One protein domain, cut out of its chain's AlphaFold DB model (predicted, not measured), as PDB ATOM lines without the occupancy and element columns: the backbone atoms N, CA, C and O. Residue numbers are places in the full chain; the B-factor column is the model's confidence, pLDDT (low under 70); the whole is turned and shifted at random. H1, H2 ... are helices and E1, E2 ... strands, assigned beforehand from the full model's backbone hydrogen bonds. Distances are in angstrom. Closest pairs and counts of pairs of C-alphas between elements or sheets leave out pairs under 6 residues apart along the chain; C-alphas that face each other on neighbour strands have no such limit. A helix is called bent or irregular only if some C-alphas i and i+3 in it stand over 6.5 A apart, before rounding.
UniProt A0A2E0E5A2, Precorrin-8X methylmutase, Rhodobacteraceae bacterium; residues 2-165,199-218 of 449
ATOM      1  N   LEU A   2     145.438 294.658 250.527       84.19
ATOM      2  CA  LEU A   2     144.095 294.890 251.103       84.19
ATOM      3  C   LEU A   2     143.941 296.227 251.850       84.19
ATOM      4  O   LEU A   2     143.007 296.964 251.565       84.19
ATOM      5  N   ILE A   3     144.890 296.574 252.727       86.88
ATOM      6  CA  ILE A   3     144.861 297.839 253.487       86.88
ATOM      7  C   ILE A   3     144.852 299.054 252.550       86.88
ATOM      8  O   ILE A   3     144.067 299.973 252.738       86.88
ATOM      9  N   ILE A   4     145.690 299.048 251.509       87.19
ATOM     10  CA  ILE A   4     145.750 300.154 250.544       87.19
ATOM     11  C   ILE A   4     144.440 300.243 249.753       87.19
ATOM     12  O   ILE A   4     143.919 301.338 249.585       87.19
ATOM     13  N   LYS A   5     143.861 299.108 249.329       89.62
ATOM     14  CA  LYS A   5     142.549 299.098 248.662       89.62
ATOM     15  C   LYS A   5     141.452 299.684 249.552       89.62
ATOM     16  O   LYS A   5     140.658 300.485 249.070       89.62
ATOM     17  N   GLN A   6     141.437 299.325 250.835       90.31
ATOM     18  CA  GLN A   6     140.489 299.880 251.796       90.31
ATOM     19  C   GLN A   6     140.665 301.399 251.932       90.31
ATOM     20  O   GLN A   6     139.704 302.135 251.727       90.31
ATOM     21  N   LEU A   7     141.894 301.872 252.170       89.62
ATOM     22  CA  LEU A   7     142.179 303.305 252.280       89.62
ATOM     23  C   LEU A   7     141.727 304.068 251.030       89.62
ATOM     24  O   LEU A   7     141.042 305.072 251.149       89.62
ATOM     25  N   LEU A   8     142.036 303.574 249.828       91.06
ATOM     26  CA  LEU A   8     141.638 304.235 248.581       91.06
ATOM     27  C   LEU A   8     140.119 304.238 248.352       91.06
ATOM     28  O   LEU A   8     139.603 305.173 247.740       91.06
ATOM     29  N   SER A   9     139.397 303.233 248.856       88.56
ATOM     30  CA  SER A   9     137.933 303.177 248.759       88.56
ATOM     31  C   SER A   9     137.217 304.180 249.671       88.56
ATOM     32  O   SER A   9     136.102 304.593 249.365       88.56
ATOM     33  N   GLU A  10     137.865 304.603 250.758       88.81
ATOM     34  CA  GLU A  10     137.291 305.498 251.769       88.81
ATOM     35  C   GLU A  10     137.560 306.990 251.476       88.81
ATOM     36  O   GLU A  10     136.999 307.863 252.142       88.81
ATOM     37  N   VAL A  11     138.398 307.322 250.483       83.12
ATOM     38  CA  VAL A  11     138.813 308.712 250.230       83.12
ATOM     39  C   VAL A  11     137.824 309.474 249.338       83.12
ATOM     40  O   VAL A  11     137.453 309.045 248.238       83.12
ATOM     41  N   ASN A  12     137.465 310.678 249.791       81.56
ATOM     42  CA  ASN A  12     136.719 311.676 249.025       81.56
ATOM     43  C   ASN A  12     137.679 312.633 248.300       81.56
ATOM     44  O   ASN A  12     138.636 313.119 248.895       81.56
ATOM     45  N   GLY A  13     137.392 312.941 247.032       87.44
ATOM     46  CA  GLY A  13     138.225 313.827 246.211       87.44
ATOM     47  C   GLY A  13     139.370 313.119 245.480       87.44
ATOM     48  O   GLY A  13     139.381 311.893 245.360       87.44
ATOM     49  N   LYS A  14     140.293 313.918 244.935       92.75
ATOM     50  CA  LYS A  14     141.439 313.459 244.142       92.75
ATOM     51  C   LYS A  14     142.616 313.122 245.053       92.75
ATOM     52  O   LYS A  14     142.866 313.841 246.016       92.75
ATOM     53  N   VAL A  15     143.325 312.035 244.765       93.75
ATOM     54  CA  VAL A  15     144.347 311.475 245.661       93.75
ATOM     55  C   VAL A  15     145.642 311.243 244.907       93.75
ATOM     56  O   VAL A  15     145.647 310.585 243.872       93.75
ATOM     57  N   LEU A  16     146.747 311.721 245.469       95.31
ATOM     58  CA  LEU A  16     148.092 311.359 245.040       95.31
ATOM     59  C   LEU A  16     148.648 310.268 245.960       95.31
ATOM     60  O   LEU A  16     148.673 310.424 247.180       95.31
ATOM     61  N   VAL A  17     149.131 309.177 245.373       95.56
ATOM     62  CA  VAL A  17     149.709 308.035 246.084       95.56
ATOM     63  C   VAL A  17     151.151 307.848 245.622       95.56
ATOM     64  O   VAL A  17     151.409 307.551 244.456       95.56
ATOM     65  N   GLY A  18     152.091 308.033 246.546       95.75
ATOM     66  CA  GLY A  18     153.522 307.910 246.285       95.75
ATOM     67  C   GLY A  18     154.071 306.514 246.579       95.75
ATOM     68  O   GLY A  18     153.812 305.971 247.654       95.75
ATOM     69  N   PHE A  19     154.885 305.970 245.675       96.00
ATOM     70  CA  PHE A  19     155.635 304.726 245.871       96.00
ATOM     71  C   PHE A  19     157.148 304.955 245.800       96.00
ATOM     72  O   PHE A  19     157.638 305.582 244.867       96.00
ATOM     73  N   ASP A  20     157.891 304.429 246.778       94.19
ATOM     74  CA  ASP A  20     159.359 304.538 246.854       94.19
ATOM     75  C   ASP A  20     160.056 303.409 246.077       94.19
ATOM     76  O   ASP A  20     160.771 302.576 246.636       94.19
ATOM     77  N   PHE A  21     159.768 303.327 244.778       95.75
ATOM     78  CA  PHE A  21     160.508 302.500 243.826       95.75
ATOM     79  C   PHE A  21     160.307 302.997 242.383       95.75
ATOM     80  O   PHE A  21     159.250 303.540 242.057       95.75
ATOM     81  N   PRO A  22     161.288 302.751 241.496       97.44
ATOM     82  CA  PRO A  22     161.193 303.016 240.067       97.44
ATOM     83  C   PRO A  22     159.978 302.396 239.393       97.44
ATOM     84  O   PRO A  22     159.715 301.207 239.559       97.44
ATOM     85  N   PHE A  23     159.314 303.175 238.546       98.00
ATOM     86  CA  PHE A  23     158.216 302.700 237.696       98.00
ATOM     87  C   PHE A  23     158.656 302.126 236.341       98.00
ATOM     88  O   PHE A  23     157.819 301.673 235.563       98.00
ATOM     89  N   GLY A  24     159.955 302.113 236.047       97.19
ATOM     90  CA  GLY A  24     160.474 301.582 234.794       97.19
ATOM     91  C   GLY A  24     161.980 301.369 234.816       97.19
ATOM     92  O   GLY A  24     162.653 301.584 235.827       97.19
ATOM     93  N   TYR A  25     162.507 300.960 233.665       97.75
ATOM     94  CA  TYR A  25     163.935 300.768 233.417       97.75
ATOM     95  C   TYR A  25     164.458 301.802 232.410       97.75
ATOM     96  O   TYR A  25     163.666 302.470 231.744       97.75
ATOM     97  N   PRO A  26     165.782 301.968 232.284       97.00
ATOM     98  CA  PRO A  26     166.389 302.745 231.216       97.00
ATOM     99  C   PRO A  26     165.844 302.366 229.839       97.00
ATOM    100  O   PRO A  26     165.713 301.189 229.506       97.00
ATOM    101  N   SER A  27     165.523 303.382 229.046       95.00
ATOM    102  CA  SER A  27     164.831 303.248 227.758       95.00
ATOM    103  C   SER A  27     165.566 302.361 226.752       95.00
ATOM    104  O   SER A  27     164.947 301.693 225.928       95.00
ATOM    105  N   ASP A  28     166.894 302.302 226.832       93.56
ATOM    106  CA  ASP A  28     167.728 301.439 226.002       93.56
ATOM    107  C   ASP A  28     167.606 299.942 226.335       93.56
ATOM    108  O   ASP A  28     167.964 299.119 225.499       93.56
ATOM    109  N   ALA A  29     167.031 299.571 227.485       95.75
ATOM    110  CA  ALA A  29     166.759 298.173 227.827       95.75
ATOM    111  C   ALA A  29     165.520 297.593 227.124       95.75
ATOM    112  O   ALA A  29     165.448 296.387 226.899       95.75
ATOM    113  N   TYR A  30     164.549 298.433 226.752       95.81
ATOM    114  CA  TYR A  30     163.245 297.994 226.233       95.81
ATOM    115  C   TYR A  30     163.364 297.202 224.929       95.81
ATOM    116  O   TYR A  30     162.668 296.209 224.733       95.81
ATOM    117  N   LYS A  31     164.309 297.598 224.065       92.31
ATOM    118  CA  LYS A  31     164.585 296.904 222.804       92.31
ATOM    119  C   LYS A  31     165.019 295.456 223.035       92.31
ATOM    120  O   LYS A  31     164.537 294.570 222.340       92.31
ATOM    121  N   ASN A  32     165.932 295.232 223.978       93.50
ATOM    122  CA  ASN A  32     166.412 293.897 224.327       93.50
ATOM    123  C   ASN A  32     165.302 293.060 224.955       93.50
ATOM    124  O   ASN A  32     165.103 291.923 224.558       93.50
ATOM    125  N   LEU A  33     164.525 293.659 225.856       93.12
ATOM    126  CA  LEU A  33     163.380 293.016 226.497       93.12
ATOM    127  C   LEU A  33     162.205 292.725 225.540       93.12
ATOM    128  O   LEU A  33     161.230 292.113 225.958       93.12
ATOM    129  N   GLY A  34     162.265 293.174 224.280       92.56
ATOM    130  CA  GLY A  34     161.217 292.926 223.287       92.56
ATOM    131  C   GLY A  34     159.890 293.629 223.586       92.56
ATOM    132  O   GLY A  34     158.841 293.170 223.141       92.56
ATOM    133  N   ILE A  35     159.922 294.735 224.335       94.19
ATOM    134  CA  ILE A  35     158.738 295.473 224.798       94.19
ATOM    135  C   ILE A  35     158.751 296.912 224.279       94.19
ATOM    136  O   ILE A  35     159.809 297.530 224.140       94.19
ATOM    137  N   ALA A  36     157.572 297.462 223.978       89.50
ATOM    138  CA  ALA A  36     157.472 298.788 223.372       89.50
ATOM    139  C   ALA A  36     157.492 299.911 224.420       89.50
ATOM    140  O   ALA A  36     158.240 300.884 224.282       89.50
ATOM    141  N   ASP A  37     156.691 299.766 225.474       94.19
ATOM    142  CA  ASP A  37     156.443 300.807 226.467       94.19
ATOM    143  C   ASP A  37     156.233 300.248 227.883       94.19
ATOM    144  O   ASP A  37     156.350 299.046 228.146       94.19
ATOM    145  N   TRP A  38     155.977 301.159 228.820       96.50
ATOM    146  CA  TRP A  38     155.782 300.870 230.235       96.50
ATOM    147  C   TRP A  38     154.606 299.918 230.497       96.50
ATOM    148  O   TRP A  38     154.716 299.104 231.409       96.50
ATOM    149  N   LEU A  39     153.521 299.966 229.708       96.06
ATOM    150  CA  LEU A  39     152.379 299.061 229.884       96.06
ATOM    151  C   LEU A  39     152.816 297.625 229.615       96.06
ATOM    152  O   LEU A  39     152.599 296.749 230.448       96.06
ATOM    153  N   ASN A  40     153.528 297.397 228.506       96.56
ATOM    154  CA  ASN A  40     154.056 296.069 228.201       96.56
ATOM    155  C   ASN A  40     155.045 295.581 229.266       96.56
ATOM    156  O   ASN A  40     154.996 294.411 229.643       96.56
ATOM    157  N   LEU A  41     155.922 296.459 229.773       97.44
ATOM    158  CA  LEU A  41     156.825 296.101 230.875       97.44
ATOM    159  C   LEU A  41     156.035 295.634 232.102       97.44
ATOM    160  O   LEU A  41     156.357 294.606 232.699       97.44
ATOM    161  N   TRP A  42     155.033 296.416 232.501       97.94
ATOM    162  CA  TRP A  42     154.244 296.163 233.698       97.94
ATOM    163  C   TRP A  42     153.468 294.854 233.582       97.94
ATOM    164  O   TRP A  42     153.470 294.070 234.531       97.94
ATOM    165  N   ASP A  43     152.889 294.569 232.417       96.75
ATOM    166  CA  ASP A  43     152.174 293.320 232.155       96.75
ATOM    167  C   ASP A  43     153.107 292.104 232.165       96.75
ATOM    168  O   ASP A  43     152.794 291.096 232.803       96.75
ATOM    169  N   VAL A  44     154.288 292.209 231.545       97.25
ATOM    170  CA  VAL A  44     155.304 291.141 231.570       97.25
ATOM    171  C   VAL A  44     155.737 290.843 233.004       97.25
ATOM    172  O   VAL A  44     155.719 289.687 233.423       97.25
ATOM    173  N   LEU A  45     156.074 291.868 233.793       97.69
ATOM    174  CA  LEU A  45     156.452 291.672 235.195       97.69
ATOM    175  C   LEU A  45     155.298 291.096 236.020       97.69
ATOM    176  O   LEU A  45     155.528 290.227 236.853       97.69
ATOM    177  N   THR A  46     154.064 291.543 235.779       97.12
ATOM    178  CA  THR A  46     152.874 291.038 236.486       97.12
ATOM    179  C   THR A  46     152.622 289.563 236.188       97.12
ATOM    180  O   THR A  46     152.199 288.829 237.074       97.12
ATOM    181  N   CYS A  47     152.915 289.121 234.965       96.81
ATOM    182  CA  CYS A  47     152.807 287.722 234.564       96.81
ATOM    183  C   CYS A  47     153.913 286.847 235.178       96.81
ATOM    184  O   CYS A  47     153.656 285.717 235.583       96.81
ATOM    185  N   LEU A  48     155.144 287.366 235.258       97.06
ATOM    186  CA  LEU A  48     156.304 286.603 235.730       97.06
ATOM    187  C   LEU A  48     156.425 286.544 237.258       97.06
ATOM    188  O   LEU A  48     157.001 285.593 237.787       97.06
ATOM    189  N   VAL A  49     155.956 287.566 237.976       97.69
ATOM    190  CA  VAL A  49     156.167 287.681 239.422       97.69
ATOM    191  C   VAL A  49     155.156 286.859 240.209       97.69
ATOM    192  O   VAL A  49     153.947 287.057 240.138       97.69
ATOM    193  N   GLU A  50     155.692 286.004 241.069       94.81
ATOM    194  CA  GLU A  50     154.972 285.310 242.124       94.81
ATOM    195  C   GLU A  50     155.377 285.927 243.465       94.81
ATOM    196  O   GLU A  50     156.544 285.854 243.868       94.81
ATOM    197  N   ASP A  51     154.415 286.536 244.160       90.50
ATOM    198  CA  ASP A  51     154.595 287.123 245.490       90.50
ATOM    199  C   ASP A  51     153.523 286.593 246.441       90.50
ATOM    200  O   ASP A  51     152.320 286.661 246.178       90.50
ATOM    201  N   SER A  52     153.967 286.005 247.544       86.94
ATOM    202  CA  SER A  52     153.108 285.254 248.454       86.94
ATOM    203  C   SER A  52     152.909 285.974 249.785       86.94
ATOM    204  O   SER A  52     153.718 286.786 250.236       86.94
ATOM    205  N   THR A  53     151.842 285.610 250.493       82.06
ATOM    206  CA  THR A  53     151.493 286.192 251.800       82.06
ATOM    207  C   THR A  53     152.484 285.857 252.917       82.06
ATOM    208  O   THR A  53     152.455 286.505 253.961       82.06
ATOM    209  N   ASN A  54     153.381 284.884 252.714       85.06
ATOM    210  CA  ASN A  54     154.434 284.520 253.667       85.06
ATOM    211  C   ASN A  54     155.756 285.280 253.428       85.06
ATOM    212  O   ASN A  54     156.791 284.893 253.973       85.06
ATOM    213  N   ASN A  55     155.711 286.356 252.630       80.12
ATOM    214  CA  ASN A  55     156.850 287.209 252.288       80.12
ATOM    215  C   ASN A  55     157.924 286.502 251.431       80.12
ATOM    216  O   ASN A  55     159.076 286.945 251.372       80.12
ATOM    217  N   SER A  56     157.565 285.394 250.773       89.25
ATOM    218  CA  SER A  56     158.396 284.756 249.750       89.25
ATOM    219  C   SER A  56     157.983 285.199 248.346       89.25
ATOM    220  O   SER A  56     156.798 285.386 248.071       89.25
ATOM    221  N   ASN A  57     158.975 285.359 247.467       94.44
ATOM    222  CA  ASN A  57     158.773 285.699 246.063       94.44
ATOM    223  C   ASN A  57     159.884 285.163 245.159       94.44
ATOM    224  O   ASN A  57     160.969 284.784 245.622       94.44
ATOM    225  N   ASN A  58     159.610 285.186 243.856       96.19
ATOM    226  CA  ASN A  58     160.485 284.696 242.794       96.19
ATOM    227  C   ASN A  58     161.315 285.803 242.100       96.19
ATOM    228  O   ASN A  58     161.834 285.581 241.009       96.19
ATOM    229  N   ARG A  59     161.497 286.988 242.711       96.19
ATOM    230  CA  ARG A  59     162.134 288.156 242.050       96.19
ATOM    231  C   ARG A  59     163.503 287.888 241.415       96.19
ATOM    232  O   ARG A  59     163.866 288.537 240.443       96.19
ATOM    233  N   PHE A  60     164.282 286.964 241.984       96.56
ATOM    234  CA  PHE A  60     165.604 286.611 241.459       96.56
ATOM    235  C   PHE A  60     165.496 285.741 240.204       96.56
ATOM    236  O   PHE A  60     166.253 285.956 239.269       96.56
ATOM    237  N   GLN A  61     164.537 284.812 240.169       96.44
ATOM    238  CA  GLN A  61     164.223 284.015 238.985       96.44
ATOM    239  C   GLN A  61     163.681 284.895 237.858       96.44
ATOM    240  O   GLN A  61     164.092 284.744 236.717       96.44
ATOM    241  N   VAL A  62     162.818 285.863 238.185       97.75
ATOM    242  CA  VAL A  62     162.330 286.842 237.201       97.75
ATOM    243  C   VAL A  62     163.492 287.645 236.618       97.75
ATOM    244  O   VAL A  62     163.600 287.777 235.407       97.75
ATOM    245  N   ALA A  63     164.401 288.143 237.457       97.44
ATOM    246  CA  ALA A  63     165.563 288.882 236.976       97.44
ATOM    247  C   ALA A  63     166.523 288.033 236.125       97.44
ATOM    248  O   ALA A  63     167.067 288.536 235.147       97.44
ATOM    249  N   GLU A  64     166.725 286.762 236.488       96.12
ATOM    250  CA  GLU A  64     167.495 285.810 235.682       96.12
ATOM    251  C   GLU A  64     166.850 285.598 234.309       96.12
ATOM    252  O   GLU A  64     167.535 285.670 233.294       96.12
ATOM    253  N   GLU A  65     165.530 285.416 234.259       96.44
ATOM    254  CA  GLU A  65     164.797 285.266 233.000       96.44
ATOM    255  C   GLU A  65     164.916 286.516 232.119       96.44
ATOM    256  O   GLU A  65     165.178 286.416 230.922       96.44
ATOM    257  N   LEU A  66     164.805 287.711 232.706       96.81
ATOM    258  CA  LEU A  66     164.986 288.961 231.967       96.81
ATOM    259  C   LEU A  66     166.426 289.126 231.460       96.81
ATOM    260  O   LEU A  66     166.616 289.609 230.342       96.81
ATOM    261  N   ASN A  67     167.428 288.704 232.238       97.31
ATOM    262  CA  ASN A  67     168.839 288.782 231.858       97.31
ATOM    263  C   ASN A  67     169.165 288.003 230.572       97.31
ATOM    264  O   ASN A  67     170.028 288.455 229.825       97.31
ATOM    265  N   LYS A  68     168.437 286.921 230.257       95.06
ATOM    266  CA  LYS A  68     168.619 286.121 229.025       95.06
ATOM    267  C   LYS A  68     168.384 286.894 227.725       95.06
ATOM    268  O   LYS A  68     168.742 286.428 226.652       95.06
ATOM    269  N   ASN A  69     167.772 288.075 227.804       94.62
ATOM    270  CA  ASN A  69     167.512 288.939 226.650       94.62
ATOM    271  C   ASN A  69     168.705 289.854 226.293       94.62
ATOM    272  O   ASN A  69     168.611 290.713 225.408       94.62
ATOM    273  N   PHE A  70     169.824 289.714 227.004       93.69
ATOM    274  CA  PHE A  70     171.013 290.545 226.867       93.69
ATOM    275  C   PHE A  70     172.254 289.677 226.657       93.69
ATOM    276  O   PHE A  70     172.342 288.569 227.168       93.69
ATOM    277  N   GLU A  71     173.225 290.214 225.919       84.69
ATOM    278  CA  GLU A  71     174.478 289.543 225.563       84.69
ATOM    279  C   GLU A  71     175.654 290.501 225.833       84.69
ATOM    280  O   GLU A  71     175.559 291.680 225.469       84.69
ATOM    281  N   PRO A  72     176.779 290.055 226.431       79.12
ATOM    282  CA  PRO A  72     177.078 288.682 226.863       79.12
ATOM    283  C   PRO A  72     176.516 288.306 228.248       79.12
ATOM    284  O   PRO A  72     176.515 287.136 228.596       79.12
ATOM    285  N   ASP A  73     176.082 289.292 229.038       84.25
ATOM    286  CA  ASP A  73     175.460 289.126 230.357       84.25
ATOM    287  C   ASP A  73     174.247 290.065 230.449       84.25
ATOM    288  O   ASP A  73     174.144 291.035 229.691       84.25
ATOM    289  N   GLY A  74     173.358 289.841 231.418       94.25
ATOM    290  CA  GLY A  74     172.248 290.751 231.693       94.25
ATOM    291  C   GLY A  74     172.526 291.815 232.764       94.25
ATOM    292  O   GLY A  74     173.463 291.696 233.560       94.25
ATOM    293  N   PRO A  75     171.728 292.900 232.789       97.00
ATOM    294  CA  PRO A  75     171.979 294.049 233.646       97.00
ATOM    295  C   PRO A  75     171.629 293.806 235.114       97.00
ATOM    296  O   PRO A  75     172.160 294.525 235.954       97.00
ATOM    297  N   PHE A  76     170.759 292.851 235.457       97.75
ATOM    298  CA  PHE A  76     170.371 292.595 236.845       97.75
ATOM    299  C   PHE A  76     171.471 291.876 237.624       97.75
ATOM    300  O   PHE A  76     172.175 291.027 237.079       97.75
ATOM    301  N   TRP A  77     171.596 292.172 238.923       96.38
ATOM    302  CA  TRP A  77     172.560 291.474 239.779       96.38
ATOM    303  C   TRP A  77     172.195 291.439 241.257       96.38
ATOM    304  O   TRP A  77     171.424 292.247 241.780       96.38
ATOM    305  N   GLY A  78     172.895 290.554 241.961       95.25
ATOM    306  CA  GLY A  78     172.871 290.455 243.409       95.25
ATOM    307  C   GLY A  78     171.772 289.524 243.896       95.25
ATOM    308  O   GLY A  78     170.616 289.620 243.525       95.25
ATOM    309  N   TYR A  79     172.125 288.618 244.791       94.06
ATOM    310  CA  TYR A  79     171.187 287.706 245.443       94.06
ATOM    311  C   TYR A  79     171.804 287.244 246.773       94.06
ATOM    312  O   TYR A  79     172.966 287.555 247.053       94.06
ATOM    313  N   PRO A  80     171.060 286.583 247.674       91.69
ATOM    314  CA  PRO A  80     171.620 286.097 248.934       91.69
ATOM    315  C   PRO A  80     172.720 285.058 248.696       91.69
ATOM    316  O   PRO A  80     172.539 284.148 247.896       91.69
ATOM    317  N   LYS A  81     173.842 285.128 249.430       86.88
ATOM    318  CA  LYS A  81     174.974 284.186 249.261       86.88
ATOM    319  C   LYS A  81     174.565 282.708 249.338       86.88
ATOM    320  O   LYS A  81     175.187 281.879 248.684       86.88
ATOM    321  N   SER A  82     173.515 282.392 250.097       86.38
ATOM    322  CA  SER A  82     172.947 281.044 250.204       86.38
ATOM    323  C   SER A  82     172.409 280.481 248.881       86.38
ATOM    324  O   SER A  82     172.250 279.273 248.777       86.38
ATOM    325  N   LYS A  83     172.165 281.322 247.867       81.75
ATOM    326  CA  LYS A  83     171.637 280.939 246.547       81.75
ATOM    327  C   LYS A  83     172.687 280.946 245.423       81.75
ATOM    328  O   LYS A  83     172.334 280.938 244.253       81.75
ATOM    329  N   LYS A  84     173.987 280.971 245.746       72.56
ATOM    330  CA  LYS A  84     175.081 281.115 244.754       72.56
ATOM    331  C   LYS A  84     175.136 280.043 243.670       72.56
ATOM    332  O   LYS A  84     175.602 280.332 242.580       72.56
ATOM    333  N   LEU A  85     174.665 278.837 243.957       73.94
ATOM    334  CA  LEU A  85     174.651 277.736 242.989       73.94
ATOM    335  C   LEU A  85     173.314 277.623 242.239       73.94
ATOM    336  O   LEU A  85     173.122 276.669 241.495       73.94
ATOM    337  N   SER A  86     172.379 278.548 242.470       82.50
ATOM    338  CA  SER A  86     171.004 278.461 241.966       82.50
ATOM    339  C   SER A  86     170.753 279.261 240.692       82.50
ATOM    340  O   SER A  86     169.673 279.109 240.136       82.50
ATOM    341  N   PHE A  87     171.699 280.098 240.260       88.38
ATOM    342  CA  PHE A  87     171.519 280.990 239.115       88.38
ATOM    343  C   PHE A  87     172.715 280.917 238.162       88.38
ATOM    344  O   PHE A  87     173.862 280.957 238.615       88.38
ATOM    345  N   GLN A  88     172.433 280.803 236.866       86.44
ATOM    346  CA  GLN A  88     173.415 280.763 235.779       86.44
ATOM    347  C   GLN A  88     173.540 282.135 235.107       86.44
ATOM    348  O   GLN A  88     174.656 282.625 234.961       86.44
ATOM    349  N   ASP A  89     172.408 282.792 234.828       89.62
ATOM    350  CA  ASP A  89     172.356 284.054 234.067       89.62
ATOM    351  C   ASP A  89     172.164 285.291 234.967       89.62
ATOM    352  O   ASP A  89     171.971 286.416 234.500       89.62
ATOM    353  N   LEU A  90     172.225 285.110 236.292       94.56
ATOM    354  CA  LEU A  90     172.185 286.197 237.269       94.56
ATOM    355  C   LEU A  90     173.534 286.312 237.998       94.56
ATOM    356  O   LEU A  90     173.863 285.463 238.831       94.56
ATOM    357  N   PRO A  91     174.316 287.377 237.762       93.31
ATOM    358  CA  PRO A  91     175.582 287.580 238.452       93.31
ATOM    359  C   PRO A  91     175.390 288.037 239.906       93.31
ATOM    360  O   PRO A  91     174.477 288.785 240.262       93.31
ATOM    361  N   PHE A  92     176.299 287.609 240.789       92.75
ATOM    362  CA  PHE A  92     176.294 288.040 242.195       92.75
ATOM    363  C   PHE A  92     176.778 289.488 242.364       92.75
ATOM    364  O   PHE A  92     176.282 290.226 243.217       92.75
ATOM    365  N   TYR A  93     177.771 289.884 241.569       92.81
ATOM    366  CA  TYR A  93     178.364 291.219 241.589       92.81
ATOM    367  C   TYR A  93     177.836 292.063 240.439       92.81
ATOM    368  O   TYR A  93     177.363 291.532 239.441       92.81
ATOM    369  N   LYS A  94     177.972 293.382 240.579       94.94
ATOM    370  CA  LYS A  94     177.592 294.330 239.538       94.94
ATOM    371  C   LYS A  94     178.327 294.015 238.218       94.94
ATOM    372  O   LYS A  94     179.564 294.015 238.225       94.94
ATOM    373  N   PRO A  95     177.597 293.802 237.109       93.94
ATOM    374  CA  PRO A  95     178.167 293.614 235.782       93.94
ATOM    375  C   PRO A  95     178.985 294.823 235.326       93.94
ATOM    376  O   PRO A  95     178.780 295.956 235.776       93.94
ATOM    377  N   LYS A  96     179.924 294.598 234.407       93.75
ATOM    378  CA  LYS A  96     180.699 295.673 233.770       93.75
ATOM    379  C   LYS A  96     180.049 296.069 232.445       93.75
ATOM    380  O   LYS A  96     179.414 295.249 231.802       93.75
ATOM    381  N   GLY A  97     180.254 297.317 232.021       91.44
ATOM    382  CA  GLY A  97     179.853 297.761 230.681       91.44
ATOM    383  C   GLY A  97     178.467 298.405 230.560       91.44
ATOM    384  O   GLY A  97     177.968 298.523 229.444       91.44
ATOM    385  N   PHE A  98     177.863 298.858 231.668       94.69
ATOM    386  CA  PHE A  98     176.679 299.732 231.638       94.69
ATOM    387  C   PHE A  98     176.900 300.947 230.725       94.69
ATOM    388  O   PHE A  98     177.900 301.655 230.862       94.69
ATOM    389  N   GLY A  99     175.959 301.188 229.809       90.31
ATOM    390  CA  GLY A  99     176.013 302.265 228.815       90.31
ATOM    391  C   GLY A  99     176.966 302.017 227.638       90.31
ATOM    392  O   GLY A  99     177.205 302.937 226.860       90.31
ATOM    393  N   GLN A 100     177.533 300.812 227.517       89.50
ATOM    394  CA  GLN A 100     178.389 300.409 226.393       89.50
ATOM    395  C   GLN A 100     177.879 299.119 225.752       89.50
ATOM    396  O   GLN A 100     177.500 299.121 224.586       89.50
ATOM    397  N   ILE A 101     177.871 298.036 226.531       90.25
ATOM    398  CA  ILE A 101     177.406 296.701 226.117       90.25
ATOM    399  C   ILE A 101     176.134 296.286 226.861       90.25
ATOM    400  O   ILE A 101     175.331 295.529 226.335       90.25
ATOM    401  N   LEU A 102     175.925 296.829 228.060       94.44
ATOM    402  CA  LEU A 102     174.686 296.719 228.819       94.44
ATOM    403  C   LEU A 102     173.896 298.025 228.692       94.44
ATOM    404  O   LEU A 102     174.505 299.073 228.428       94.44
ATOM    405  N   PRO A 103     172.579 298.007 228.973       95.19
ATOM    406  CA  PRO A 103     171.795 299.226 229.123       95.19
ATOM    407  C   PRO A 103     172.429 300.217 230.101       95.19
ATOM    408  O   PRO A 103     173.346 299.889 230.858       95.19
ATOM    409  N   ASN A 104     171.940 301.451 230.134       95.88
ATOM    410  CA  ASN A 104     172.365 302.405 231.153       95.88
ATOM    411  C   ASN A 104     172.136 301.844 232.573       95.88
ATOM    412  O   ASN A 104     171.154 301.168 232.849       95.88
ATOM    413  N   GLU A 105     173.020 302.153 233.525       94.69
ATOM    414  CA  GLU A 105     172.843 301.721 234.930       94.69
ATOM    415  C   GLU A 105     171.663 302.420 235.624       94.69
ATOM    416  O   GLU A 105     171.072 301.906 236.579       94.69
ATOM    417  N   LYS A 106     171.385 303.639 235.170       94.50
ATOM    418  CA  LYS A 106     170.501 304.627 235.777       94.50
ATOM    419  C   LYS A 106     169.602 305.209 234.700       94.50
ATOM    420  O   LYS A 106     170.104 305.507 233.609       94.50
ATOM    421  N   ARG A 107     168.324 305.428 235.019       95.06
ATOM    422  CA  ARG A 107     167.430 306.202 234.155       95.06
ATOM    423  C   ARG A 107     167.877 307.655 234.159       95.06
ATOM    424  O   ARG A 107     168.767 308.060 234.917       95.06
ATOM    425  N   LEU A 108     167.253 308.467 233.318       91.62
ATOM    426  CA  LEU A 108     167.541 309.893 233.272       91.62
ATOM    427  C   LEU A 108     167.332 310.565 234.636       91.62
ATOM    428  O   LEU A 108     168.170 311.371 235.034       91.62
ATOM    429  N   VAL A 109     166.298 310.183 235.393       91.56
ATOM    430  CA  VAL A 109     166.012 310.803 236.695       91.56
ATOM    431  C   VAL A 109     167.048 310.467 237.776       91.56
ATOM    432  O   VAL A 109     167.457 311.354 238.525       91.56
ATOM    433  N   GLU A 110     167.594 309.243 237.824       92.88
ATOM    434  CA  GLU A 110     168.662 308.909 238.786       92.88
ATOM    435  C   GLU A 110     169.985 309.628 238.494       92.88
ATOM    436  O   GLU A 110     170.850 309.707 239.372       92.88
ATOM    437  N   LYS A 111     170.180 310.134 237.270       88.25
ATOM    438  CA  LYS A 111     171.329 310.995 236.945       88.25
ATOM    439  C   LYS A 111     171.163 312.399 237.545       88.25
ATOM    440  O   LYS A 111     172.169 313.051 237.802       88.25
ATOM    441  N   LEU A 112     169.924 312.829 237.807       84.38
ATOM    442  CA  LEU A 112     169.590 314.124 238.415       84.38
ATOM    443  C   LEU A 112     169.567 314.087 239.939       84.38
ATOM    444  O   LEU A 112     169.864 315.090 240.585       84.38
ATOM    445  N   VAL A 113     169.160 312.961 240.521       86.50
ATOM    446  CA  VAL A 113     168.952 312.853 241.965       86.50
ATOM    447  C   VAL A 113     170.178 312.201 242.613       86.50
ATOM    448  O   VAL A 113     170.442 311.014 242.377       86.50
ATOM    449  N   PRO A 114     170.942 312.937 243.447       77.56
ATOM    450  CA  PRO A 114     172.109 312.387 244.124       77.56
ATOM    451  C   PRO A 114     171.746 311.173 244.983       77.56
ATOM    452  O   PRO A 114     170.652 311.085 245.530       77.56
ATOM    453  N   ARG A 115     172.704 310.254 245.162       83.94
ATOM    454  CA  ARG A 115     172.601 309.070 246.049       83.94
ATOM    455  C   ARG A 115     171.576 308.003 245.645       83.94
ATOM    456  O   ARG A 115     171.572 306.939 246.271       83.94
ATOM    457  N   THR A 116     170.813 308.218 244.574       90.12
ATOM    458  CA  THR A 116     169.995 307.171 243.951       90.12
ATOM    459  C   THR A 116     170.835 305.952 243.589       90.12
ATOM    460  O   THR A 116     172.009 306.059 243.197       90.12
ATOM    461  N   LYS A 117     170.225 304.782 243.750       92.62
ATOM    462  CA  LYS A 117     170.842 303.479 243.505       92.62
ATOM    463  C   LYS A 117     170.449 302.968 242.127       92.62
ATOM    464  O   LYS A 117     169.596 303.547 241.463       92.62
ATOM    465  N   SER A 118     171.131 301.927 241.676       95.12
ATOM    466  CA  SER A 118     170.806 301.327 240.392       95.12
ATOM    467  C   SER A 118     169.484 300.573 240.473       95.12
ATOM    468  O   SER A 118     169.258 299.807 241.413       95.12
ATOM    469  N   VAL A 119     168.660 300.742 239.442       96.12
ATOM    470  CA  VAL A 119     167.384 300.034 239.272       96.12
ATOM    471  C   VAL A 119     167.557 298.539 238.973       96.12
ATOM    472  O   VAL A 119     166.584 297.809 238.857       96.12
ATOM    473  N   TRP A 120     168.795 298.066 238.852       97.56
ATOM    474  CA  TRP A 120     169.132 296.690 238.490       97.56
ATOM    475  C   TRP A 120     169.621 295.846 239.686       97.56
ATOM    476  O   TRP A 120     169.723 294.622 239.591       97.56
ATOM    477  N   GLN A 121     169.927 296.476 240.830       97.38
ATOM    478  CA  GLN A 121     170.437 295.784 242.019       97.38
ATOM    479  C   GLN A 121     169.298 295.114 242.802       97.38
ATOM    480  O   GLN A 121     168.420 295.796 243.326       97.38
ATOM    481  N   LEU A 122     169.348 293.793 242.975       96.81
ATOM    482  CA  LEU A 122     168.259 293.020 243.593       96.81
ATOM    483  C   LEU A 122     168.466 292.690 245.078       96.81
ATOM    484  O   LEU A 122     167.527 292.259 245.754       96.81
ATOM    485  N   ASN A 123     169.690 292.827 245.599       93.12
ATOM    486  CA  ASN A 123     170.014 292.464 246.981       93.12
ATOM    487  C   ASN A 123     171.108 293.351 247.605       93.12
ATOM    488  O   ASN A 123     171.970 293.893 246.910       93.12
ATOM    489  N   GLY A 124     171.097 293.455 248.937       88.00
ATOM    490  CA  GLY A 124     172.031 294.271 249.720       88.00
ATOM    491  C   GLY A 124     171.565 295.717 249.931       88.00
ATOM    492  O   GLY A 124     170.411 296.061 249.691       88.00
ATOM    493  N   VAL A 125     172.469 296.577 250.410       83.62
ATOM    494  CA  VAL A 125     172.160 297.997 250.654       83.62
ATOM    495  C   VAL A 125     171.851 298.686 249.326       83.62
ATOM    496  O   VAL A 125     172.708 298.733 248.443       83.62
ATOM    497  N   GLY A 126     170.642 299.242 249.205       80.19
ATOM    498  CA  GLY A 126     170.193 299.910 247.984       80.19
ATOM    499  C   GLY A 126     169.642 298.975 246.905       80.19
ATOM    500  O   GLY A 126     169.812 299.275 245.727       80.19
ATOM    501  N   ALA A 127     169.018 297.858 247.293       91.12
ATOM    502  CA  ALA A 127     168.395 296.866 246.410       91.12
ATOM    503  C   ALA A 127     167.112 297.362 245.703       91.12
ATOM    504  O   ALA A 127     166.058 296.730 245.781       91.12
ATOM    505  N   VAL A 128     167.214 298.496 245.009       94.12
ATOM    506  CA  VAL A 128     166.090 299.165 244.342       94.12
ATOM    507  C   VAL A 128     165.493 298.295 243.239       94.12
ATOM    508  O   VAL A 128     164.277 298.203 243.139       94.12
ATOM    509  N   GLY A 129     166.308 297.566 242.474       96.31
ATOM    510  CA  GLY A 129     165.798 296.671 241.432       96.31
ATOM    511  C   GLY A 129     164.925 295.538 241.964       96.31
ATOM    512  O   GLY A 129     163.944 295.162 241.328       96.31
ATOM    513  N   GLY A 130     165.222 295.038 243.166       95.00
ATOM    514  CA  GLY A 130     164.375 294.043 243.825       95.00
ATOM    515  C   GLY A 130     163.014 294.614 244.229       95.00
ATOM    516  O   GLY A 130     162.009 293.913 244.134       95.00
ATOM    517  N   GLN A 131     162.980 295.883 244.646       94.81
ATOM    518  CA  GLN A 131     161.742 296.603 244.950       94.81
ATOM    519  C   GLN A 131     160.955 296.916 243.676       94.81
ATOM    520  O   GLN A 131     159.748 296.730 243.670       94.81
ATOM    521  N   THR A 132     161.621 297.309 242.586       97.31
ATOM    522  CA  THR A 132     160.992 297.570 241.283       97.31
ATOM    523  C   THR A 132     160.305 296.331 240.711       97.31
ATOM    524  O   THR A 132     159.135 296.417 240.345       97.31
ATOM    525  N   ILE A 133     160.985 295.172 240.691       97.56
ATOM    526  CA  ILE A 133     160.416 293.920 240.153       97.56
ATOM    527  C   ILE A 133     159.123 293.538 240.876       97.56
ATOM    528  O   ILE A 133     158.182 293.100 240.231       97.56
ATOM    529  N   LEU A 134     159.057 293.709 242.198       96.44
ATOM    530  CA  LEU A 134     157.867 293.362 242.984       96.44
ATOM    531  C   LEU A 134     156.820 294.485 243.011       96.44
ATOM    532  O   LEU A 134     155.617 294.231 243.035       96.44
ATOM    533  N   GLY A 135     157.278 295.733 243.028       96.44
ATOM    534  CA  GLY A 135     156.450 296.919 243.186       96.44
ATOM    535  C   GLY A 135     155.634 297.247 241.941       96.44
ATOM    536  O   GLY A 135     154.468 297.609 242.065       96.44
ATOM    537  N   ILE A 136     156.199 297.071 240.744       97.81
ATOM    538  CA  ILE A 136     155.469 297.314 239.493       97.81
ATOM    539  C   ILE A 136     154.215 296.421 239.384       97.81
ATOM    540  O   ILE A 136     153.126 296.981 239.248       97.81
ATOM    541  N   PRO A 137     154.295 295.078 239.527       97.12
ATOM    542  CA  PRO A 137     153.115 294.211 239.565       97.12
ATOM    543  C   PRO A 137     152.091 294.622 240.617       97.12
ATOM    544  O   PRO A 137     150.889 294.619 240.361       97.12
ATOM    545  N   PHE A 138     152.566 295.025 241.798       95.62
ATOM    546  CA  PHE A 138     151.696 295.493 242.868       95.62
ATOM    547  C   PHE A 138     150.854 296.700 242.431       95.62
ATOM    548  O   PHE A 138     149.643 296.710 242.654       95.62
ATOM    549  N   VAL A 139     151.471 297.702 241.797       96.75
ATOM    550  CA  VAL A 139     150.759 298.893 241.302       96.75
ATOM    551  C   VAL A 139     149.898 298.550 240.088       96.75
ATOM    552  O   VAL A 139     148.768 299.029 240.015       96.75
ATOM    553  N   ASN A 140     150.368 297.676 239.188       96.62
ATOM    554  CA  ASN A 140     149.607 297.228 238.018       96.62
ATOM    555  C   ASN A 140     148.290 296.548 238.433       96.62
ATOM    556  O   ASN A 140     147.235 296.856 237.894       96.62
ATOM    557  N   ILE A 141     148.316 295.698 239.465       94.44
ATOM    558  CA  ILE A 141     147.109 295.056 240.013       94.44
ATOM    559  C   ILE A 141     146.248 296.053 240.802       94.44
ATOM    560  O   ILE A 141     145.019 295.946 240.830       94.44
ATOM    561  N   LEU A 142     146.878 297.002 241.501       94.12
ATOM    562  CA  LEU A 142     146.155 297.987 242.297       94.12
ATOM    563  C   LEU A 142     145.346 298.940 241.412       94.12
ATOM    564  O   LEU A 142     144.195 299.214 241.756       94.12
ATOM    565  N   LYS A 143     145.915 299.409 240.291       92.88
ATOM    566  CA  LYS A 143     145.282 300.410 239.420       92.88
ATOM    567  C   LYS A 143     143.991 299.928 238.762       92.88
ATOM    568  O   LYS A 143     143.048 300.700 238.672       92.88
ATOM    569  N   GLU A 144     143.891 298.645 238.419       90.19
ATOM    570  CA  GLU A 144     142.686 298.070 237.794       90.19
ATOM    571  C   GLU A 144     141.437 298.145 238.691       90.19
ATOM    572  O   GLU A 144     140.309 298.034 238.219       90.19
ATOM    573  N   GLY A 145     141.614 298.325 240.006       87.62
ATOM    574  CA  GLY A 145     140.504 298.420 240.957       87.62
ATOM    575  C   GLY A 145     139.880 299.810 241.096       87.62
ATOM    576  O   GLY A 145     138.924 299.944 241.859       87.62
ATOM    577  N   PHE A 146     140.426 300.838 240.439       91.62
ATOM    578  CA  PHE A 146     140.058 302.234 240.682       91.62
ATOM    579  C   PHE A 146     140.139 303.092 239.415       91.62
ATOM    580  O   PHE A 146     140.935 302.816 238.523       91.62
ATOM    581  N   ASP A 147     139.385 304.198 239.384       94.25
ATOM    582  CA  ASP A 147     139.634 305.299 238.445       94.25
ATOM    583  C   ASP A 147     140.997 305.927 238.765       94.25
ATOM    584  O   ASP A 147     141.131 306.743 239.687       94.25
ATOM    585  N   SER A 148     142.031 305.452 238.070       95.38
ATOM    586  CA  SER A 148     143.413 305.760 238.401       95.38
ATOM    587  C   SER A 148     144.308 305.953 237.185       95.38
ATOM    588  O   SER A 148     144.074 305.404 236.110       95.38
ATOM    589  N   SER A 149     145.364 306.741 237.372       95.75
ATOM    590  CA  SER A 149     146.403 306.977 236.379       95.75
ATOM    591  C   SER A 149     147.794 306.797 236.984       95.75
ATOM    592  O   SER A 149     147.997 306.912 238.194       95.75
ATOM    593  N   VAL A 150     148.767 306.482 236.129       97.12
ATOM    594  CA  VAL A 150     150.170 306.317 236.524       97.12
ATOM    595  C   VAL A 150     150.971 307.478 235.959       97.12
ATOM    596  O   VAL A 150     151.143 307.602 234.747       97.12
ATOM    597  N   TRP A 151     151.471 308.338 236.834       97.00
ATOM    598  CA  TRP A 151     152.309 309.469 236.465       97.00
ATOM    599  C   TRP A 151     153.789 309.046 236.362       97.00
ATOM    600  O   TRP A 151     154.253 308.269 237.200       97.00
ATOM    601  N   PRO A 152     154.567 309.548 235.379       95.00
ATOM    602  CA  PRO A 152     154.208 310.524 234.340       95.00
ATOM    603  C   PRO A 152     153.669 309.907 233.038       95.00
ATOM    604  O   PRO A 152     153.569 310.597 232.028       95.00
ATOM    605  N   PHE A 153     153.378 308.609 233.025       96.06
ATOM    606  CA  PHE A 153     153.039 307.891 231.798       96.06
ATOM    607  C   PHE A 153     151.643 308.203 231.244       96.06
ATOM    608  O   PHE A 153     151.394 308.073 230.048       96.06
ATOM    609  N   SER A 154     150.718 308.577 232.122       93.25
ATOM    610  CA  SER A 154     149.323 308.905 231.820       93.25
ATOM    611  C   SER A 154     148.985 310.303 232.328       93.25
ATOM    612  O   SER A 154     149.696 310.841 233.178       93.25
ATOM    613  N   ASN A 155     147.902 310.896 231.822       89.56
ATOM    614  CA  ASN A 155     147.422 312.207 232.265       89.56
ATOM    615  C   ASN A 155     146.943 312.191 233.735       89.56
ATOM    616  O   ASN A 155     146.846 311.145 234.382       89.56
ATOM    617  N   LEU A 156     146.662 313.373 234.281       90.19
ATOM    618  CA  LEU A 156     146.227 313.529 235.670       90.19
ATOM    619  C   LEU A 156     144.704 313.456 235.825       90.19
ATOM    620  O   LEU A 156     144.216 313.864 236.867       90.19
ATOM    621  N   ASP A 157     143.931 313.012 234.835       89.19
ATOM    622  CA  ASP A 157     142.470 313.202 234.859       89.19
ATOM    623  C   ASP A 157     141.763 312.290 235.872       89.19
ATOM    624  O   ASP A 157     140.707 312.645 236.396       89.19
ATOM    625  N   ALA A 158     142.376 311.151 236.187       93.06
ATOM    626  CA  ALA A 158     141.825 310.159 237.095       93.06
ATOM    627  C   ALA A 158     141.745 310.646 238.551       93.06
ATOM    628  O   ALA A 158     142.539 311.478 239.013       93.06
ATOM    629  N   LYS A 159     140.810 310.067 239.315       94.38
ATOM    630  CA  LYS A 159     140.660 310.338 240.751       94.38
ATOM    631  C   LYS A 159     141.915 309.981 241.554       94.38
ATOM    632  O   LYS A 159     142.264 310.711 242.481       94.38
ATOM    633  N   ILE A 160     142.577 308.868 241.240       96.19
ATOM    634  CA  ILE A 160     143.772 308.399 241.957       96.19
ATOM    635  C   ILE A 160     144.994 308.470 241.041       96.19
ATOM    636  O   ILE A 160     145.038 307.830 239.999       96.19
ATOM    637  N   ILE A 161     146.019 309.204 241.455       96.62
ATOM    638  CA  ILE A 161     147.280 309.322 240.722       96.62
ATOM    639  C   ILE A 161     148.347 308.531 241.470       96.62
ATOM    640  O   ILE A 161     148.677 308.849 242.614       96.62
ATOM    641  N   PHE A 162     148.922 307.524 240.821       97.56
ATOM    642  CA  PHE A 162     150.100 306.821 241.316       97.56
ATOM    643  C   PHE A 162     151.358 307.509 240.800       97.56
ATOM    644  O   PHE A 162     151.519 307.687 239.594       97.56
ATOM    645  N   ALA A 163     152.256 307.879 241.706       97.44
ATOM    646  CA  ALA A 163     153.512 308.530 241.370       97.44
ATOM    647  C   ALA A 163     154.683 307.846 242.067       97.44
ATOM    648  O   ALA A 163     154.587 307.402 243.212       97.44
ATOM    649  N   GLU A 164     155.819 307.811 241.388       96.31
ATOM    650  CA  GLU A 164     157.076 307.455 242.018       96.31
ATOM    651  C   GLU A 164     157.568 308.624 242.891       96.31
ATOM    652  O   GLU A 164     157.590 309.785 242.471       96.31
ATOM    653  N   ILE A 165     157.984 308.318 244.118       94.94
ATOM    654  CA  ILE A 165     158.595 309.261 245.059       94.94
ATOM    655  C   ILE A 165     159.972 308.757 245.478       94.94
ATOM    656  O   ILE A 165     160.273 307.575 245.384       94.94
ATOM    657  N   ASP A 199     151.499 324.476 244.285       83.06
ATOM    658  CA  ASP A 199     152.805 324.126 243.712       83.06
ATOM    659  C   ASP A 199     152.934 322.633 243.363       83.06
ATOM    660  O   ASP A 199     153.794 322.248 242.564       83.06
ATOM    661  N   LEU A 200     152.089 321.765 243.935       87.38
ATOM    662  CA  LEU A 200     152.119 320.325 243.651       87.38
ATOM    663  C   LEU A 200     151.812 320.025 242.177       87.38
ATOM    664  O   LEU A 200     152.493 319.205 241.554       87.38
ATOM    665  N   GLU A 201     150.842 320.732 241.595       85.25
ATOM    666  CA  GLU A 201     150.512 320.619 240.173       85.25
ATOM    667  C   GLU A 201     151.707 321.009 239.292       85.25
ATOM    668  O   GLU A 201     152.006 320.347 238.295       85.25
ATOM    669  N   THR A 202     152.470 322.028 239.699       82.50
ATOM    670  CA  THR A 202     153.699 322.436 239.007       82.50
ATOM    671  C   THR A 202     154.736 321.310 238.990       82.50
ATOM    672  O   THR A 202     155.360 321.073 237.954       82.50
ATOM    673  N   LEU A 203     154.900 320.575 240.096       84.81
ATOM    674  CA  LEU A 203     155.824 319.438 240.156       84.81
ATOM    675  C   LEU A 203     155.372 318.263 239.286       84.81
ATOM    676  O   LEU A 203     156.198 317.675 238.587       84.81
ATOM    677  N   LEU A 204     154.079 317.938 239.292       89.06
ATOM    678  CA  LEU A 204     153.529 316.889 238.430       89.06
ATOM    679  C   LEU A 204     153.682 317.262 236.948       89.06
ATOM    680  O   LEU A 204     154.064 316.428 236.126       89.06
ATOM    681  N   ASN A 205     153.508 318.536 236.599       84.75
ATOM    682  CA  ASN A 205     153.690 319.010 235.229       84.75
ATOM    683  C   ASN A 205     155.121 318.833 234.690       84.75
ATOM    684  O   ASN A 205     155.307 318.750 233.475       84.75
ATOM    685  N   ILE A 206     156.145 318.708 235.542       80.38
ATOM    686  CA  ILE A 206     157.515 318.395 235.093       80.38
ATOM    687  C   ILE A 206     157.561 317.032 234.390       80.38
ATOM    688  O   ILE A 206     158.225 316.903 233.361       80.38
ATOM    689  N   GLY A 207     156.807 316.048 234.885       74.75
ATOM    690  CA  GLY A 207     156.732 314.700 234.316       74.75
ATOM    691  C   GLY A 207     156.217 314.658 232.873       74.75
ATOM    692  O   GLY A 207     156.557 313.743 232.131       74.75
ATOM    693  N   TYR A 208     155.489 315.685 232.431       80.44
ATOM    694  CA  TYR A 208     155.014 315.820 231.046       80.44
ATOM    695  C   TYR A 208     155.917 316.696 230.168       80.44
ATOM    696  O   TYR A 208     155.719 316.787 228.958       80.44
ATOM    697  N   ASN A 209     156.933 317.330 230.756       73.56
ATOM    698  CA  ASN A 209     157.905 318.179 230.060       73.56
ATOM    699  C   ASN A 209     159.294 317.520 229.931       73.56
ATOM    700  O   ASN A 209     160.266 318.162 229.529       73.56
ATOM    701  N   VAL A 210     159.400 316.233 230.263       78.00
ATOM    702  CA  VAL A 210     160.592 315.393 230.063       78.00
ATOM    703  C   VAL A 210     160.502 314.628 228.741       78.00
ATOM    704  O   VAL A 210     159.460 314.607 228.094       78.00
ATOM    705  N   SER A 211     161.606 314.025 228.294       82.38
ATOM    706  CA  SER A 211     161.654 313.356 226.986       82.38
ATOM    707  C   SER A 211     160.599 312.254 226.837       82.38
ATOM    708  O   SER A 211     160.246 311.601 227.816       82.38
ATOM    709  N   GLU A 212     160.178 311.974 225.604       83.81
ATOM    710  CA  GLU A 212     159.212 310.909 225.295       83.81
ATOM    711  C   GLU A 212     159.631 309.541 225.861       83.81
ATOM    712  O   GLU A 212     158.800 308.798 226.366       83.81
ATOM    713  N   LYS A 213     160.936 309.244 225.885       88.00
ATOM    714  CA  LYS A 213     161.484 308.032 226.514       88.00
ATOM    715  C   LYS A 213     161.143 307.938 228.004       88.00
ATOM    716  O   LYS A 213     160.855 306.863 228.510       88.00
ATOM    717  N   VAL A 214     161.116 309.060 228.715       89.50
ATOM    718  CA  VAL A 214     160.701 309.087 230.123       89.50
ATOM    719  C   VAL A 214     159.201 308.848 230.254       89.50
ATOM    720  O   VAL A 214     158.793 308.044 231.084       89.50
ATOM    721  N   GLN A 215     158.402 309.499 229.408       89.88
ATOM    722  CA  GLN A 215     156.937 309.413 229.437       89.88
ATOM    723  C   GLN A 215     156.385 308.089 228.899       89.88
ATOM    724  O   GLN A 215     155.225 307.778 229.130       89.88
ATOM    725  N   LYS A 216     157.191 307.305 228.178       92.94
ATOM    726  CA  LYS A 216     156.773 306.005 227.640       92.94
ATOM    727  C   LYS A 216     157.463 304.813 228.287       92.94
ATOM    728  O   LYS A 216     156.950 303.712 228.153       92.94
ATOM    729  N   GLN A 217     158.622 304.993 228.921       95.00
ATOM    730  CA  GLN A 217     159.474 303.871 229.333       95.00
ATOM    731  C   GLN A 217     160.103 304.075 230.719       95.00
ATOM    732  O   GLN A 217     159.985 303.212 231.584       95.00
ATOM    733  N   GLU A 218     160.790 305.189 230.971       95.12
ATOM    734  CA  GLU A 218     161.632 305.265 232.177       95.12
ATOM    735  C   GLU A 218     160.858 305.610 233.459       95.12
ATOM    736  O   GLU A 218     161.129 305.024 234.503       95.12
TER     737      GLU A 218
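Overview. This is residues 2 to 165 and 199 to 218 of the 449 residues of the protein "Precorrin-8X methylmutase" of Rhodobacteraceae bacterium (UniProt A0A2E0E5A2). One helix, H5, runs through the middle of the domain, with a small parallel sheet of three strands on one side of it and two helices, H2 and H3, crossing it about perpendicularly. The long unnamed stretch of residues 68 to 107 makes much of the end beyond H3, H1 lies towards the opposite end, and H6 and H7 close the printed part. The printed part has 184 residues with seven named helices and three named strands, in the order H1 E1 H2 H3 H4 H5 E2 E3 H6 H7, and the sheet runs E1, E3, E2. The class is mostly helix, though under half of the printed residues, 79, are in named elements. The whole is compact, with a radius of gyration of the C-alphas of 16.7 A and spans of 51 by 39 by 30 A.

Along the chain. Find C-alpha 2 at (144.095, 294.890, 251.103); from there H1 runs over residues 2 to 10, 12.6 A from first to last C-alpha. E1 follows at residues 15 to 19, 13.2 A long. Residues 20 to 37 have no named element, and then comes H2, residues 38 to 48, 15.3 A. H3 is residues 59 to 67, 12.2 A, and H4 is residues 108 to 112, 7.0 A. Look for C-alpha 128 at (166.090, 299.165, 244.342), where H5 begins; it runs to C-alpha 143, 21.4 A away, with a kink of 30 degrees near residue 135. It is neither bent nor irregular, but only just: C-alphas 133 and 136 are 6.0 A apart. E2 is residues 148 to 151, 9.8 A, and E3 residues 160 to 164, 13.3 A. After the cut, H6 is residues 199 to 206, 11.4 A, and H7 is residues 212 to 218, 9.2 A, ending at C-alpha 218 (161.632, 305.265, 232.177). H7 is irregular, but only just, with C-alphas 215 and 218 6.8 A apart.

Arrangement. Begin at the sheet, where E3 is the inner strand. It is parallel to E1 at 27 degrees, with N 17 and O 161 2.8 A apart, and parallel to E2 at 26 degrees, with N 151 and O 162 2.8 A apart. H5 is on one face of this sheet, forming two layers, a helix over a sheet, at a height of 8.2 A. It lies over E2, only just, with 3 C-alphas falling on that strand, and runs along the strands at 19 degrees to E2 on the local plane. H2 touches H5 about perpendicularly, at 81 degrees, the closest C-alphas being those of Thr 46 and Pro 137, 4.4 A apart. H3 touches H5 at 79 degrees, about perpendicular, through residues 130 to 134 of H5 alone; the closest C-alphas are those of Arg 59 and Ile 133, 6.3 A apart. H2 and H7 only just touch, with 3 pairs of C-alphas within 8 A, the closest Trp 38 and Gln 217 at 4.8 A; they run the same way at a shallow tilt of 18 degrees. The helix packing is mostly crossed, only just, with 1 of 3 touching pairs at a shallow tilt. H1 and H5 are close but not clearly touching, as are H4 and H7; the C-alphas of Leu 108 and Val 214, the closest of H4 and H7, are 7.6 A apart. H6 touches no helix and is not on the sheet, only just, with 4 pairs of C-alphas within 10 A. In H1, H2, H3, H6 and H7 every O i to N i+4 pair is within hydrogen-bond range; H5 has 10 of 12, and H4 0 of 1 but 2 of 2 O i to N i+3 pairs.

Size, cuts and confidence. Look to Asn 12 and Pro 72 for the two C-alphas farthest apart, 51.5 A. Residues 166 to 198 are not printed, and C-alphas 165 and 199 are 16.0 A apart across the cut. Of the links that are printed whole, E1 to H2, H3 to H4 and H4 to H5 are long. The mean pLDDT of the printed part is 91.8, and no printed residue is under 70.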